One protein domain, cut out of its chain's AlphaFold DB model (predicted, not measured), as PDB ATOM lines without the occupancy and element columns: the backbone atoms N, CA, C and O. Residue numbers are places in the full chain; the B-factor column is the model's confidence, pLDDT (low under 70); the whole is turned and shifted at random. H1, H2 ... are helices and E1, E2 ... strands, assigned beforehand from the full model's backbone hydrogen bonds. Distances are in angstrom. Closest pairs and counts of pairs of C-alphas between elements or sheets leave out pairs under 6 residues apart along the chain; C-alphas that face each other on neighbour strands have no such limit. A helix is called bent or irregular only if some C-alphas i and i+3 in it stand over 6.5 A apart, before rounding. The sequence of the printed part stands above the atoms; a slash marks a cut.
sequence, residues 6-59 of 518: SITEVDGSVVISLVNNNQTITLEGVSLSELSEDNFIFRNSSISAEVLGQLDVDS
ATOM      1  N   SER A   6      -1.683 -38.788  -5.288       81.75
ATOM      2  CA  SER A   6      -1.351 -37.849  -4.213       81.75
ATOM      3  C   SER A   6      -1.864 -38.351  -2.869       81.75
ATOM      4  O   SER A   6      -3.062 -38.598  -2.725       81.75
ATOM      5  N   ILE A   7      -0.979 -38.448  -1.876       84.69
ATOM      6  CA  ILE A   7      -1.322 -38.804  -0.495       84.69
ATOM      7  C   ILE A   7      -1.191 -37.558   0.384       84.69
ATOM      8  O   ILE A   7      -0.132 -36.938   0.453       84.69
ATOM      9  N   THR A   8      -2.272 -37.182   1.067       84.25
ATOM     10  CA  THR A   8      -2.331 -35.984   1.924       84.25
ATOM     11  C   THR A   8      -3.063 -36.273   3.234       84.25
ATOM     12  O   THR A   8      -3.878 -37.186   3.290       84.25
ATOM     13  N   GLU A   9      -2.807 -35.505   4.299       86.50
ATOM     14  CA  GLU A   9      -3.617 -35.564   5.528       86.50
ATOM     15  C   GLU A   9      -4.574 -34.367   5.607       86.50
ATOM     16  O   GLU A   9      -4.160 -33.209   5.499       86.50
ATOM     17  N   VAL A  10      -5.858 -34.641   5.841       83.62
ATOM     18  CA  VAL A  10      -6.920 -33.639   5.991       83.62
ATOM     19  C   VAL A  10      -7.686 -33.907   7.288       83.62
ATOM     20  O   VAL A  10      -8.258 -34.975   7.481       83.62
ATOM     21  N   ASP A  11      -7.673 -32.932   8.205       84.56
ATOM     22  CA  ASP A  11      -8.352 -32.974   9.517       84.56
ATOM     23  C   ASP A  11      -8.095 -34.252  10.367       84.56
ATOM     24  O   ASP A  11      -8.895 -34.605  11.238       84.56
ATOM     25  N   GLY A  12      -6.944 -34.913  10.176       78.50
ATOM     26  CA  GLY A  12      -6.556 -36.143  10.883       78.50
ATOM     27  C   GLY A  12      -7.028 -37.441  10.218       78.50
ATOM     28  O   GLY A  12      -7.193 -38.446  10.905       78.50
ATOM     29  N   SER A  13      -7.302 -37.401   8.913       78.88
ATOM     30  CA  SER A  13      -7.567 -38.561   8.053       78.88
ATOM     31  C   SER A  13      -6.691 -38.470   6.805       78.88
ATOM     32  O   SER A  13      -6.535 -37.379   6.251       78.88
ATOM     33  N   VAL A  14      -6.133 -39.586   6.335       86.38
ATOM     34  CA  VAL A  14      -5.378 -39.606   5.075       86.38
ATOM     35  C   VAL A  14      -6.336 -39.669   3.890       86.38
ATOM     36  O   VAL A  14      -7.279 -40.454   3.878       86.38
ATOM     37  N   VAL A  15      -6.068 -38.849   2.882       80.94
ATOM     38  CA  VAL A  15      -6.769 -38.784   1.603       80.94
ATOM     39  C   VAL A  15      -5.778 -39.208   0.522       80.94
ATOM     40  O   VAL A  15      -4.755 -38.547   0.322       80.94
ATOM     41  N   ILE A  16      -6.069 -40.329  -0.136       83.38
ATOM     42  CA  ILE A  16      -5.333 -40.857  -1.288       83.38
ATOM     43  C   ILE A  16      -6.178 -40.552  -2.522       83.38
ATOM     44  O   ILE A  16      -7.250 -41.131  -2.681       83.38
ATOM     45  N   SER A  17      -5.706 -39.656  -3.382       76.88
ATOM     46  CA  SER A  17      -6.387 -39.302  -4.632       76.88
ATOM     47  C   SER A  17      -5.609 -39.820  -5.833       76.88
ATOM     48  O   SER A  17      -4.396 -39.612  -5.927       76.88
ATOM     49  N   LEU A  18      -6.323 -40.465  -6.751       75.25
ATOM     50  CA  LEU A  18      -5.856 -40.812  -8.085       75.25
ATOM     51  C   LEU A  18      -6.179 -39.619  -8.993       75.25
ATOM     52  O   LEU A  18      -7.316 -39.383  -9.384       75.25
ATOM     53  N   VAL A  19      -5.162 -38.804  -9.254       58.69
ATOM     54  CA  VAL A  19      -5.266 -37.500  -9.924       58.69
ATOM     55  C   VAL A  19      -5.708 -37.645 -11.386       58.69
ATOM     56  O   VAL A  19      -6.311 -36.723 -11.920       58.69
ATOM     57  N   ASN A  20      -5.446 -38.799 -12.009       57.34
ATOM     58  CA  ASN A  20      -5.716 -39.045 -13.428       57.34
ATOM     59  C   ASN A  20      -7.151 -39.519 -13.731       57.34
ATOM     60  O   ASN A  20      -7.582 -39.371 -14.862       57.34
ATOM     61  N   ASN A  21      -7.885 -40.074 -12.758       55.09
ATOM     62  CA  ASN A  21      -9.292 -40.493 -12.920       55.09
ATOM     63  C   ASN A  21     -10.212 -39.903 -11.827       55.09
ATOM     64  O   ASN A  21     -11.322 -40.374 -11.599       55.09
ATOM     65  N   ASN A  22      -9.723 -38.884 -11.114       60.66
ATOM     66  CA  ASN A  22     -10.402 -38.134 -10.051       60.66
ATOM     67  C   ASN A  22     -10.908 -38.963  -8.840       60.66
ATOM     68  O   ASN A  22     -11.525 -38.410  -7.923       60.66
ATOM     69  N   GLN A  23     -10.628 -40.270  -8.779       63.56
ATOM     70  CA  GLN A  23     -11.030 -41.141  -7.673       63.56
ATOM     71  C   GLN A  23     -10.293 -40.770  -6.377       63.56
ATOM     72  O   GLN A  23      -9.155 -40.296  -6.385       63.56
ATOM     73  N   THR A  24     -10.932 -40.971  -5.219       73.25
ATOM     74  CA  THR A  24     -10.339 -40.633  -3.915       73.25
ATOM     75  C   THR A  24     -10.786 -41.579  -2.801       73.25
ATOM     76  O   THR A  24     -11.972 -41.697  -2.502       73.25
ATOM     77  N   ILE A  25      -9.813 -42.180  -2.114       78.56
ATOM     78  CA  ILE A  25      -9.995 -43.026  -0.929       78.56
ATOM     79  C   ILE A  25      -9.649 -42.203   0.319       78.56
ATOM     80  O   ILE A  25      -8.571 -41.617   0.409       78.56
ATOM     81  N   THR A  26     -10.548 -42.169   1.310       80.56
ATOM     82  CA  THR A  26     -10.317 -41.482   2.597       80.56
ATOM     83  C   THR A  26     -10.232 -42.478   3.749       80.56
ATOM     84  O   THR A  26     -11.172 -43.222   4.019       80.56
ATOM     85  N   LEU A  27      -9.109 -42.457   4.464       74.12
ATOM     86  CA  LEU A  27      -8.810 -43.292   5.622       74.12
ATOM     87  C   LEU A  27      -9.169 -42.532   6.909       74.12
ATOM     88  O   LEU A  27      -8.322 -41.867   7.512       74.12
ATOM     89  N   GLU A  28     -10.447 -42.586   7.304       77.06
ATOM     90  CA  GLU A  28     -10.960 -41.839   8.464       77.06
ATOM     91  C   GLU A  28     -10.170 -42.134   9.752       77.06
ATOM     92  O   GLU A  28     -10.162 -43.254  10.266       77.06
ATOM     93  N   GLY A  29      -9.551 -41.097  10.323       74.75
ATOM     94  CA  GLY A  29      -8.847 -41.178  11.604       74.75
ATOM     95  C   GLY A  29      -7.453 -41.815  11.564       74.75
ATOM     96  O   GLY A  29      -6.906 -42.081  12.636       74.75
ATOM     97  N   VAL A  30      -6.888 -42.058  10.377       78.06
ATOM     98  CA  VAL A  30      -5.481 -42.453  10.178       78.06
ATOM     99  C   VAL A  30      -4.659 -41.209   9.839       78.06
ATOM    100  O   VAL A  30      -5.035 -40.472   8.929       78.06
ATOM    101  N   SER A  31      -3.540 -40.973  10.530       81.94
ATOM    102  CA  SER A  31      -2.588 -39.910  10.164       81.94
ATOM    103  C   SER A  31      -1.556 -40.386   9.138       81.94
ATOM    104  O   SER A  31      -1.226 -41.572   9.077       81.94
ATOM    105  N   LEU A  32      -0.974 -39.465   8.364       81.62
ATOM    106  CA  LEU A  32       0.084 -39.797   7.397       81.62
ATOM    107  C   LEU A  32       1.319 -40.385   8.099       81.62
ATOM    108  O   LEU A  32       1.982 -41.273   7.571       81.62
ATOM    109  N   SER A  33       1.559 -39.968   9.347       81.19
ATOM    110  CA  SER A  33       2.629 -40.482  10.212       81.19
ATOM    111  C   SER A  33       2.444 -41.930  10.700       81.19
ATOM    112  O   SER A  33       3.367 -42.500  11.286       81.19
ATOM    113  N   GLU A  34       1.267 -42.524  10.482       76.25
ATOM    114  CA  GLU A  34       0.956 -43.926  10.802       76.25
ATOM    115  C   GLU A  34       1.053 -44.851   9.574       76.25
ATOM    116  O   GLU A  34       0.881 -46.063   9.711       76.25
ATOM    117  N   LEU A  35       1.377 -44.300   8.397       78.38
ATOM    118  CA  LEU A  35       1.605 -45.040   7.155       78.38
ATOM    119  C   LEU A  35       3.102 -45.260   6.878       78.38
ATOM    120  O   LEU A  35       3.964 -44.456   7.229       78.38
ATOM    121  N   SER A  36       3.413 -46.385   6.239       81.12
ATOM    122  CA  SER A  36       4.766 -46.848   5.919       81.12
ATOM    123  C   SER A  36       4.738 -47.842   4.751       81.12
ATOM    124  O   SER A  36       3.661 -48.259   4.336       81.12
ATOM    125  N   GLU A  37       5.897 -48.272   4.239       75.69
ATOM    126  CA  GLU A  37       5.984 -49.295   3.176       75.69
ATOM    127  C   GLU A  37       5.229 -50.593   3.527       75.69
ATOM    128  O   GLU A  37       4.562 -51.159   2.666       75.69
ATOM    129  N   ASP A  38       5.235 -51.006   4.801       72.44
ATOM    130  CA  ASP A  38       4.528 -52.201   5.295       72.44
ATOM    131  C   ASP A  38       2.982 -52.093   5.193       72.44
ATOM    132  O   ASP A  38       2.284 -53.079   5.436       72.44
ATOM    133  N   ASN A  39       2.428 -50.920   4.851       79.88
ATOM    134  CA  ASN A  39       0.987 -50.678   4.704       79.88
ATOM    135  C   ASN A  39       0.465 -50.800   3.258       79.88
ATOM    136  O   ASN A  39      -0.742 -50.674   3.060       79.88
ATOM    137  N   PHE A  40       1.327 -51.023   2.258       74.25
ATOM    138  CA  PHE A  40       0.951 -51.014   0.836       74.25
ATOM    139  C   PHE A  40       1.434 -52.269   0.094       74.25
ATOM    140  O   PHE A  40       2.548 -52.745   0.306       74.25
ATOM    141  N   ILE A  41       0.623 -52.775  -0.842       69.00
ATOM    142  CA  ILE A  41       0.979 -53.906  -1.716       69.00
ATOM    143  C   ILE A  41       1.133 -53.406  -3.158       69.00
ATOM    144  O   ILE A  41       0.186 -53.366  -3.939       69.00
ATOM    145  N   PHE A  42       2.350 -53.009  -3.529       66.62
ATOM    146  CA  PHE A  42       2.623 -52.475  -4.864       66.62
ATOM    147  C   PHE A  42       2.750 -53.579  -5.923       66.62
ATOM    148  O   PHE A  42       3.693 -54.374  -5.888       66.62
ATOM    149  N   ARG A  43       1.855 -53.580  -6.921       57.94
ATOM    150  CA  ARG A  43       1.983 -54.408  -8.142       57.94
ATOM    151  C   ARG A  43       2.793 -53.734  -9.258       57.94
ATOM    152  O   ARG A  43       3.281 -54.426 -10.143       57.94
ATOM    153  N   ASN A  44       3.006 -52.417  -9.184       58.12
ATOM    154  CA  ASN A  44       3.807 -51.639 -10.136       58.12
ATOM    155  C   ASN A  44       4.983 -50.934  -9.419       58.12
ATOM    156  O   ASN A  44       4.793 -50.258  -8.405       58.12
ATOM    157  N   SER A  45       6.206 -51.091  -9.941       64.19
ATOM    158  CA  SER A  45       7.445 -50.569  -9.335       64.19
ATOM    159  C   SER A  45       7.712 -49.078  -9.561       64.19
ATOM    160  O   SER A  45       8.574 -48.513  -8.891       64.19
ATOM    161  N   SER A  46       7.016 -48.441 -10.501       61.69
ATOM    162  CA  SER A  46       7.054 -46.985 -10.684       61.69
ATOM    163  C   SER A  46       6.160 -46.306  -9.646       61.69
ATOM    164  O   SER A  46       6.588 -45.367  -8.977       61.69
ATOM    165  N   ILE A  47       4.965 -46.865  -9.419       67.81
ATOM    166  CA  ILE A  47       4.008 -46.395  -8.404       67.81
ATOM    167  C   ILE A  47       4.581 -46.518  -6.984       67.81
ATOM    168  O   ILE A  47       4.374 -45.632  -6.157       67.81
ATOM    169  N   SER A  48       5.349 -47.571  -6.682       72.12
ATOM    170  CA  SER A  48       5.976 -47.685  -5.357       72.12
ATOM    171  C   SER A  48       6.992 -46.571  -5.084       72.12
ATOM    172  O   SER A  48       7.031 -46.052  -3.973       72.12
ATOM    173  N   ALA A  49       7.772 -46.140  -6.079       70.50
ATOM    174  CA  ALA A  49       8.708 -45.024  -5.914       70.50
ATOM    175  C   ALA A  49       7.986 -43.682  -5.660       70.50
ATOM    176  O   ALA A  49       8.453 -42.878  -4.854       70.50
ATOM    177  N   GLU A  50       6.842 -43.474  -6.314       75.19
ATOM    178  CA  GLU A  50       5.955 -42.308  -6.186       75.19
ATOM    179  C   GLU A  50       5.301 -42.228  -4.791       75.19
ATOM    180  O   GLU A  50       5.391 -41.205  -4.104       75.19
ATOM    181  N   VAL A  51       4.687 -43.327  -4.340       78.69
ATOM    182  CA  VAL A  51       4.002 -43.414  -3.039       78.69
ATOM    183  C   VAL A  51       5.000 -43.360  -1.884       78.69
ATOM    184  O   VAL A  51       4.840 -42.549  -0.971       78.69
ATOM    185  N   LEU A  52       6.067 -44.166  -1.919       79.69
ATOM    186  CA  LEU A  52       7.071 -44.177  -0.848       79.69
ATOM    187  C   LEU A  52       7.837 -42.850  -0.767       79.69
ATOM    188  O   LEU A  52       8.211 -42.429   0.329       79.69
ATOM    189  N   GLY A  53       8.006 -42.149  -1.894       79.88
ATOM    190  CA  GLY A  53       8.543 -40.790  -1.922       79.88
ATOM    191  C   GLY A  53       7.687 -39.786  -1.142       79.88
ATOM    192  O   GLY A  53       8.236 -38.905  -0.487       79.88
ATOM    193  N   GLN A  54       6.360 -39.936  -1.146       81.75
ATOM    194  CA  GLN A  54       5.451 -39.067  -0.387       81.75
ATOM    195  C   GLN A  54       5.430 -39.402   1.112       81.75
ATOM    196  O   GLN A  54       5.394 -38.485   1.932       81.75
ATOM    197  N   LEU A  55       5.541 -40.684   1.482       77.12
ATOM    198  CA  LEU A  55       5.629 -41.107   2.890       77.12
ATOM    199  C   LEU A  55       6.932 -40.642   3.575       77.12
ATOM    200  O   LEU A  55       6.914 -40.276   4.748       77.12
ATOM    201  N   ASP A  56       8.066 -40.628   2.863       65.81
ATOM    202  CA  ASP A  56       9.360 -40.196   3.430       65.81
ATOM    203  C   ASP A  56       9.412 -38.673   3.678       65.81
ATOM    204  O   ASP A  56      10.019 -38.215   4.650       65.81
ATOM    205  N   VAL A  57       8.734 -37.876   2.841       56.22
ATOM    206  CA  VAL A  57       8.799 -36.401   2.860       56.22
ATOM    207  C   VAL A  57       8.240 -35.784   4.150       56.22
ATOM    208  O   VAL A  57       8.889 -34.899   4.717       56.22
ATOM    209  N   ASP A  58       7.098 -36.259   4.659       49.50
ATOM    210  CA  ASP A  58       6.473 -35.683   5.867       49.50
ATOM    211  C   ASP A  58       7.098 -36.192   7.184       49.50
ATOM    212  O   ASP A  58       6.883 -35.631   8.259       49.50
ATOM    213  N   SER A  59       7.989 -37.190   7.119       43.25
ATOM    214  CA  SER A  59       8.687 -37.736   8.296       43.25
ATOM    215  C   SER A  59       9.630 -36.739   9.005       43.25
ATOM    216  O   SER A  59      10.195 -37.055  10.059       43.25
TER     217      SER A  59
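This is residues 6 to 59 of the 518 residues of the protein "GH18 domain-containing protein" of Roseibium sp. RKSG952 (UniProt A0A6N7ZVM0). A small sheet of three antiparallel strands, E1, E2 and E3, has one helix, H1, that only grazes it, coming near it mostly at the edge strand E1 with residues 50 to 58, and the long unnamed stretch of residues 28 to 44 leads from the end of E3 across to the start of H1. The sheet is a meander, each strand the antiparallel neighbour of the one before, in the order E1, E2, E3. The printed part has 54 residues with three named strands followed by one named helix, a mixed class of helices and strands. The whole is compact, with a radius of gyration of the C-alphas of 10.9 A, and its C-alphas span 30 by 26 by 18 A.

E2, residues 13 to 18, is the longest strand at 16.4 A from first to last C-alpha. E1, residues 6 to 10, measures 12.4 A and begins with C-alpha 6 at (-1.351, -37.849, -4.213). E3, residues 24 to 27, measures 10.0 A. H1, residues 45 to 59, measures 21.8 A, from C-alpha 45 at (7.445, -50.569, -9.335) to C-alpha 59 at (8.687, -37.736, 8.296). H1 is neither bent nor irregular, but only just: C-alphas 55 and 58 are 6.2 A apart.

In the sheet E2 is the inner strand, and E1 and E3 are the edge strands. E1 and E2 form a hairpin and are antiparallel, with 153 degrees between their directions; N 8 and O 15 are within hydrogen-bond range at 2.9 A, and N 15 and O 8 at 2.8 A. E2 and E3 form a hairpin too, antiparallel at 159 degrees, with N 25 and O 16 at 2.8 A and N 16 and O 25 at 2.9 A. H1 is on the sheet but only grazes it, with its residues 50 to 58. The closest C-alphas of E1 and H1 are those of Ile 7 and Gln 54, 6.8 A apart, and 4 pairs of their C-alphas are within 8 A. In H1, 7 of 11 O i to N i+4 pairs are within hydrogen-bond range.

The two C-alphas farthest apart are those of Asp 11 and Ser 45, at 30.2 A. The printed part runs from residue 6 to residue 59 and has no cut. The links E1 to E2 and E2 to E3 are tight, and the link E3 to H1 is long, with 17 residues. Within that link, residues 32 to 34 and 37 to 39 are short helical runs. The mean pLDDT of the printed part is 73.2, and it is under 70 at residues 19 to 23, 41 to 47 and 56 to 59.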